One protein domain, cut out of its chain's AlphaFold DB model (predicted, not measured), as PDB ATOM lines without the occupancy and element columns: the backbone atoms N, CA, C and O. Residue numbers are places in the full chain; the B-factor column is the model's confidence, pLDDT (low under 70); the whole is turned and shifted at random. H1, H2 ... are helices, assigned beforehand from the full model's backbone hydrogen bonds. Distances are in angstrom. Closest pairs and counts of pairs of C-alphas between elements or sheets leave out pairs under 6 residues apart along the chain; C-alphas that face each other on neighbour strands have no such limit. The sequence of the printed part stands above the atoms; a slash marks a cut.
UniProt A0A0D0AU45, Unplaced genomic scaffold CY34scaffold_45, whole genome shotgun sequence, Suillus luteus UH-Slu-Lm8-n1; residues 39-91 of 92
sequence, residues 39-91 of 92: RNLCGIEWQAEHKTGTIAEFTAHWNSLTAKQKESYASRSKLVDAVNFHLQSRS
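Overview. This is residues 39 to 91 of the 92 residues of an uncharacterized protein of Suillus luteus UH-Slu-Lm8-n1 (UniProt A0A0D0AU45). Picture a long helix, H3, and a short one, H2, that make an open corner where the chain turns at residues 65 and 66, with a second short helix, H1, set in the angle between them and packed on both. The far part of H3 sticks out from this body as an arm, residues 81 to 91, of which 81 to 89 belong to H3. You have 53 residues printed, with three named helices in the order H1, H2, H3 and no named strand, and the class is all helix. The whole is loose, with a radius of gyration of the C-alphas of 13.6 A, and only just elongated, with spans of 39 by 25 by 14 A.

Along the chain. Find C-alpha 39 at (31.193, -3.471, 34.147), where the printed part begins; from there H1 runs through residues 39 to 49, 15.6 A from first to last C-alpha. Pass residues 50 to 54 and you come to H2, residues 55 to 64, which starts with C-alpha 55 at (25.145, 1.739, 25.130) and is 14.1 A long. After residues 65 and 66 look for H3, residues 67 to 89, the longest helix with 23 residues and 32.9 A from first to last C-alpha; it ends with C-alpha 89 at (51.406, -19.129, 33.788).

Arrangement. Begin with H1, which touches both other helices. Look at Gly 43 and Phe 58, the closest residues of H1 and H2, with C-alphas 7.0 A apart; the lines of these two helices stand at 70.1 degrees, only just about perpendicular. Then compare Cys 42 with Tyr 73: H1 and H3 touch there, their closest C-alphas being 6.7 A apart, and their lines are about perpendicular at 77 degrees. Of H3, residues 70 to 77 alone touch H1. H2 and H3 are only just apart, with their closest C-alphas at 8.2 A. In the backbone of H2 and H3 you will find every O i to N i+4 pair within hydrogen-bond range, while in H1 it is 6 of 7.

Size, cuts and confidence. Measure the full extent from C-alpha 64 to C-alpha 91, the two farthest apart, at 40.3 A. The links from H1 to H2 and from H2 to H3 are both tight, and the printed part has no cut. Residues 63 to 68 stand free, as do residues 81 to 91; the body without these stretches spans 29 by 16 by 12 A. Read the B-factor column for the model's confidence: the mean pLDDT of the printed part is 87.6, and residues 88 to 91 are under 70.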
ATOM      1  N   ARG A  39      32.179  -4.054  35.070       91.69
ATOM      2  CA  ARG A  39      31.193  -3.471  34.147       91.69
ATOM      3  C   ARG A  39      31.071  -4.277  32.852       91.69
ATOM      4  O   ARG A  39      29.982  -4.376  32.305       91.69
ATOM      5  N   ASN A  40      32.164  -4.852  32.363       91.06
ATOM      6  CA  ASN A  40      32.143  -5.662  31.152       91.06
ATOM      7  C   ASN A  40      31.456  -7.016  31.397       91.06
ATOM      8  O   ASN A  40      30.627  -7.409  30.588       91.06
ATOM      9  N   LEU A  41      31.707  -7.656  32.545       91.50
ATOM     10  CA  LEU A  41      31.005  -8.879  32.960       91.50
ATOM     11  C   LEU A  41      29.490  -8.665  33.051       91.50
ATOM     12  O   LEU A  41      28.728  -9.426  32.465       91.50
ATOM     13  N   CYS A  42      29.063  -7.581  33.703       92.44
ATOM     14  CA  CYS A  42      27.652  -7.196  33.732       92.44
ATOM     15  C   CYS A  42      27.100  -6.939  32.323       92.44
ATOM     16  O   CYS A  42      25.990  -7.351  32.009       92.44
ATOM     17  N   GLY A  43      27.889  -6.303  31.456       92.06
ATOM     18  CA  GLY A  43      27.520  -6.071  30.065       92.06
ATOM     19  C   GLY A  43      27.329  -7.348  29.244       92.06
ATOM     20  O   GLY A  43      26.440  -7.381  28.400       92.06
ATOM     21  N   ILE A  44      28.129  -8.389  29.484       90.88
ATOM     22  CA  ILE A  44      27.998  -9.693  28.810       90.88
ATOM     23  C   ILE A  44      26.671 -10.355  29.187       90.88
ATOM     24  O   ILE A  44      25.937 -10.795  28.306       90.88
ATOM     25  N   GLU A  45      26.344 -10.384  30.481       91.38
ATOM     26  CA  GLU A  45      25.069 -10.932  30.960       91.38
ATOM     27  C   GLU A  45      23.888 -10.114  30.436       91.38
ATOM     28  O   GLU A  45      22.959 -10.669  29.855       91.38
ATOM     29  N   TRP A  46      23.979  -8.787  30.520       91.50
ATOM     30  CA  TRP A  46      22.934  -7.897  30.028       91.50
ATOM     31  C   TRP A  46      22.690  -8.043  28.519       91.50
ATOM     32  O   TRP A  46      21.540  -8.044  28.085       91.50
ATOM     33  N   GLN A  47      23.746  -8.212  27.712       90.94
ATOM     34  CA  GLN A  47      23.631  -8.407  26.262       90.94
ATOM     35  C   GLN A  47      22.965  -9.745  25.897       90.94
ATOM     36  O   GLN A  47      22.301  -9.828  24.861       90.94
ATOM     37  N   ALA A  48      23.115 -10.786  26.726       88.31
ATOM     38  CA  ALA A  48      22.446 -12.068  26.498       88.31
ATOM     39  C   ALA A  48      20.914 -11.919  26.530       88.31
ATOM     40  O   ALA A  48      20.215 -12.544  25.728       88.31
ATOM     41  N   GLU A  49      20.415 -11.040  27.402       89.94
ATOM     42  CA  GLU A  49      18.996 -10.687  27.524       89.94
ATOM     43  C   GLU A  49      18.586  -9.578  26.532       89.94
ATOM     44  O   GLU A  49      17.499  -9.622  25.959       89.94
ATOM     45  N   HIS A  50      19.478  -8.616  26.264       88.81
ATOM     46  CA  HIS A  50      19.236  -7.426  25.438       88.81
ATOM     47  C   HIS A  50      20.148  -7.406  24.205       88.81
ATOM     48  O   HIS A  50      21.047  -6.572  24.071       88.81
ATOM     49  N   LYS A  51      19.896  -8.320  23.262       85.75
ATOM     50  CA  LYS A  51      20.735  -8.514  22.060       85.75
ATOM     51  C   LYS A  51      20.908  -7.254  21.204       85.75
ATOM     52  O   LYS A  51      21.938  -7.089  20.555       85.75
ATOM     53  N   THR A  52      19.907  -6.377  21.191       89.38
ATOM     54  CA  THR A  52      19.905  -5.101  20.453       89.38
ATOM     55  C   THR A  52      19.987  -3.886  21.374       89.38
ATOM     56  O   THR A  52      19.764  -2.767  20.921       89.38
ATOM     57  N   GLY A  53      20.280  -4.097  22.658       88.38
ATOM     58  CA  GLY A  53      20.339  -3.030  23.640       88.38
ATOM     59  C   GLY A  53      21.457  -2.033  23.339       88.38
ATOM     60  O   GLY A  53      22.561  -2.400  22.921       88.38
ATOM     61  N   THR A  54      21.171  -0.752  23.538       93.25
ATOM     62  CA  THR A  54      22.115   0.336  23.246       93.25
ATOM     63  C   THR A  54      23.089   0.595  24.397       93.25
ATOM     64  O   THR A  54      22.888   0.187  25.543       93.25
ATOM     65  N   ILE A  55      24.170   1.321  24.110       89.38
ATOM     66  CA  ILE A  55      25.145   1.739  25.130       89.38
ATOM     67  C   ILE A  55      24.491   2.648  26.178       89.38
ATOM     68  O   ILE A  55      24.840   2.566  27.360       89.38
ATOM     69  N   ALA A  56      23.547   3.497  25.760       90.50
ATOM     70  CA  ALA A  56      22.761   4.330  26.664       90.50
ATOM     71  C   ALA A  56      21.945   3.481  27.647       90.50
ATOM     72  O   ALA A  56      22.037   3.698  28.856       90.50
ATOM     73  N   GLU A  57      21.222   2.478  27.145       92.19
ATOM     74  CA  GLU A  57      20.408   1.580  27.973       92.19
ATOM     75  C   GLU A  57      21.255   0.768  28.947       92.19
ATOM     76  O   GLU A  57      20.956   0.737  30.142       92.19
ATOM     77  N   PHE A  58      22.371   0.195  28.485       92.38
ATOM     78  CA  PHE A  58      23.293  -0.498  29.380       92.38
ATOM     79  C   PHE A  58      23.859   0.446  30.449       92.38
ATOM     80  O   PHE A  58      24.018   0.079  31.613       92.38
ATOM     81  N   THR A  59      24.176   1.685  30.073       91.75
ATOM     82  CA  THR A  59      24.688   2.677  31.024       91.75
ATOM     83  C   THR A  59      23.630   3.041  32.058       91.75
ATOM     84  O   THR A  59      23.966   3.133  33.238       91.75
ATOM     85  N   ALA A  60      22.366   3.197  31.664       93.69
ATOM     86  CA  ALA A  60      21.261   3.393  32.598       93.69
ATOM     87  C   ALA A  60      21.119   2.187  33.540       93.69
ATOM     88  O   ALA A  60      21.144   2.368  34.756       93.69
ATOM     89  N   HIS A  61      21.114   0.966  32.995       93.06
ATOM     90  CA  HIS A  61      21.068  -0.274  33.771       93.06
ATOM     91  C   HIS A  61      22.201  -0.346  34.806       93.06
ATOM     92  O   HIS A  61      21.950  -0.520  35.998       93.06
ATOM     93  N   TRP A  62      23.450  -0.120  34.385       91.94
ATOM     94  CA  TRP A  62      24.605  -0.123  35.282       91.94
ATOM     95  C   TRP A  62      24.504   0.941  36.382       91.94
ATOM     96  O   TRP A  62      24.907   0.699  37.520       91.94
ATOM     97  N   ASN A  63      23.978   2.127  36.076       93.19
ATOM     98  CA  ASN A  63      23.781   3.166  37.085       93.19
ATOM     99  C   ASN A  63      22.669   2.804  38.078       93.19
ATOM    100  O   ASN A  63      22.852   3.055  39.267       93.19
ATOM    101  N   SER A  64      21.601   2.146  37.621       94.12
ATOM    102  CA  SER A  64      20.506   1.652  38.464       94.12
ATOM    103  C   SER A  64      20.899   0.489  39.381       94.12
ATOM    104  O   SER A  64      20.231   0.268  40.390       94.12
ATOM    105  N   LEU A  65      21.975  -0.248  39.081       92.12
ATOM    106  CA  LEU A  65      22.467  -1.313  39.960       92.12
ATOM    107  C   LEU A  65      22.945  -0.766  41.312       92.12
ATOM    108  O   LEU A  65      23.701   0.213  41.395       92.12
ATOM    109  N   THR A  66      22.576  -1.481  42.375       93.88
ATOM    110  CA  THR A  66      23.005  -1.183  43.746       93.88
ATOM    111  C   THR A  66      24.505  -1.421  43.939       93.88
ATOM    112  O   THR A  66      25.135  -2.196  43.211       93.88
ATOM    113  N   ALA A  67      25.090  -0.797  44.966       92.31
ATOM    114  CA  ALA A  67      26.493  -1.011  45.327       92.31
ATOM    115  C   ALA A  67      26.806  -2.498  45.571       92.31
ATOM    116  O   ALA A  67      27.813  -2.997  45.079       92.31
ATOM    117  N   LYS A  68      25.891  -3.226  46.228       91.50
ATOM    118  CA  LYS A  68      26.017  -4.670  46.474       91.50
ATOM    119  C   LYS A  68      26.120  -5.474  45.176       91.50
ATOM    120  O   LYS A  68      26.963  -6.355  45.061       91.50
ATOM    121  N   GLN A  69      25.299  -5.159  44.173       91.19
ATOM    122  CA  GLN A  69      25.376  -5.833  42.873       91.19
ATOM    123  C   GLN A  69      26.691  -5.518  42.157       91.19
ATOM    124  O   GLN A  69      27.344  -6.423  41.637       91.19
ATOM    125  N   LYS A  70      27.118  -4.250  42.170       91.38
ATOM    126  CA  LYS A  70      28.404  -3.828  41.590       91.38
ATOM    127  C   LYS A  70      29.588  -4.518  42.269       91.38
ATOM    128  O   LYS A  70      30.530  -4.906  41.580       91.38
ATOM    129  N   GLU A  71      29.521  -4.721  43.583       93.44
ATOM    130  CA  GLU A  71      30.531  -5.454  44.348       93.44
ATOM    131  C   GLU A  71      30.604  -6.928  43.933       93.44
ATOM    132  O   GLU A  71      31.699  -7.431  43.687       93.44
ATOM    133  N   SER A  72      29.465  -7.602  43.736       93.00
ATOM    134  CA  SER A  72      29.449  -8.973  43.205       93.00
ATOM    135  C   SER A  72      30.175  -9.075  41.859       93.00
ATOM    136  O   SER A  72      30.984  -9.982  41.653       93.00
ATOM    137  N   TYR A  73      29.948  -8.118  40.952       92.69
ATOM    138  CA  TYR A  73      30.671  -8.059  39.677       92.69
ATOM    139  C   TYR A  73      32.164  -7.742  39.851       92.69
ATOM    140  O   TYR A  73      32.989  -8.279  39.113       92.69
ATOM    141  N   ALA A  74      32.537  -6.907  40.824       92.44
ATOM    142  CA  ALA A  74      33.935  -6.609  41.139       92.44
ATOM    143  C   ALA A  74      34.681  -7.831  41.690       92.44
ATOM    144  O   ALA A  74      35.801  -8.113  41.264       92.44
ATOM    145  N   SER A  75      34.051  -8.599  42.576       92.75
ATOM    146  CA  SER A  75      34.602  -9.857  43.087       92.75
ATOM    147  C   SER A  75      34.781 -10.882  41.968       92.75
ATOM    148  O   SER A  75      35.850 -11.478  41.847       92.75
ATOM    149  N   ARG A  76      33.789 -11.020  41.076       90.19
ATOM    150  CA  ARG A  76      33.900 -11.880  39.883       90.19
ATOM    151  C   ARG A  76      35.024 -11.432  38.953       90.19
ATOM    152  O   ARG A  76      35.776 -12.272  38.482       90.19
ATOM    153  N   SER A  77      35.178 -10.127  38.742       91.88
ATOM    154  CA  SER A  77      36.259  -9.557  37.928       91.88
ATOM    155  C   SER A  77      37.640  -9.982  38.434       91.88
ATOM    156  O   SER A  77      38.442 -10.479  37.650       91.88
ATOM    157  N   LYS A  78      37.878  -9.901  39.752       90.00
ATOM    158  CA  LYS A  78      39.133 -10.352  40.379       90.00
ATOM    159  C   LYS A  78      39.374 -11.852  40.215       90.00
ATOM    160  O   LYS A  78      40.500 -12.265  39.969       90.00
ATOM    161  N   LEU A  79      38.328 -12.669  40.358       87.94
ATOM    162  CA  LEU A  79      38.443 -14.120  40.193       87.94
ATOM    163  C   LEU A  79      38.787 -14.498  38.751       87.94
ATOM    164  O   LEU A  79      39.672 -15.319  38.536       87.94
ATOM    165  N   VAL A  80      38.120 -13.889  37.769       85.50
ATOM    166  CA  VAL A  80      38.387 -14.160  36.350       85.50
ATOM    167  C   VAL A  80      39.796 -13.706  35.968       85.50
ATOM    168  O   VAL A  80      40.489 -14.429  35.261       85.50
ATOM    169  N   ASP A  81      40.242 -12.557  36.476       84.94
ATOM    170  CA  ASP A  81      41.613 -12.076  36.288       84.94
ATOM    171  C   ASP A  81      42.655 -13.057  36.858       84.94
ATOM    172  O   ASP A  81      43.558 -13.490  36.143       84.94
ATOM    173  N   ALA A  82      42.458 -13.514  38.100       83.31
ATOM    174  CA  ALA A  82      43.339 -14.489  38.741       83.31
ATOM    175  C   ALA A  82      43.382 -15.838  37.995       83.31
ATOM    176  O   ALA A  82      44.451 -16.432  37.842       83.31
ATOM    177  N   VAL A  83      42.234 -16.320  37.503       83.00
ATOM    178  CA  VAL A  83      42.158 -17.547  36.693       83.00
ATOM    179  C   VAL A  83      42.882 -17.368  35.361       83.00
ATOM    180  O   VAL A  83      43.640 -18.251  34.959       83.00
ATOM    181  N   ASN A  84      42.694 -16.227  34.694       79.94
ATOM    182  CA  ASN A  84      43.354 -15.930  33.425       79.94
ATOM    183  C   ASN A  84      44.881 -15.874  33.591       79.94
ATOM    184  O   ASN A  84      45.617 -16.467  32.802       79.94
ATOM    185  N   PHE A  85      45.357 -15.250  34.672       75.19
ATOM    186  CA  PHE A  85      46.775 -15.220  35.032       75.19
ATOM    187  C   PHE A  85      47.340 -16.624  35.299       75.19
ATOM    188  O   PHE A  85      48.418 -16.977  34.811       75.19
ATOM    189  N   HIS A  86      46.602 -17.455  36.039       73.88
ATOM    190  CA  HIS A  86      47.015 -18.829  36.326       73.88
ATOM    191  C   HIS A  86      47.081 -19.696  35.059       73.88
ATOM    192  O   HIS A  86      48.012 -20.485  34.908       73.88
ATOM    193  N   LEU A  87      46.132 -19.535  34.133       71.12
ATOM    194  CA  LEU A  87      46.127 -20.257  32.859       71.12
ATOM    195  C   LEU A  87      47.317 -19.857  31.971       71.12
ATOM    196  O   LEU A  87      47.975 -20.725  31.398       71.12
ATOM    197  N   GLN A  88      47.633 -18.561  31.911       69.31
ATOM    198  CA  GLN A  88      48.791 -18.052  31.166       69.31
ATOM    199  C   GLN A  88      50.117 -18.538  31.763       69.31
ATOM    200  O   GLN A  88      51.037 -18.872  31.025       69.31
ATOM    201  N   SER A  89      50.195 -18.667  33.090       66.88
ATOM    202  CA  SER A  89      51.406 -19.129  33.788       66.88
ATOM    203  C   SER A  89      51.679 -20.631  33.638       66.88
ATOM    204  O   SER A  89      52.785 -21.076  33.924       66.88
ATOM    205  N   ARG A  90      50.687 -21.428  33.215       64.38
ATOM    206  CA  ARG A  90      50.809 -22.888  33.020       64.38
ATOM    207  C   ARG A  90      51.061 -23.304  31.571       64.38
ATOM    208  O   ARG A  90      51.152 -24.497  31.307       64.38
ATOM    209  N   SER A  91      51.139 -22.343  30.649       60.28
ATOM    210  CA  SER A  91      51.415 -22.581  29.222       60.28
ATOM    211  C   SER A  91      52.891 -22.382  28.838       60.28
ATOM    212  O   SER A  91      53.196 -22.306  27.650       60.28
TER     213      SER A  91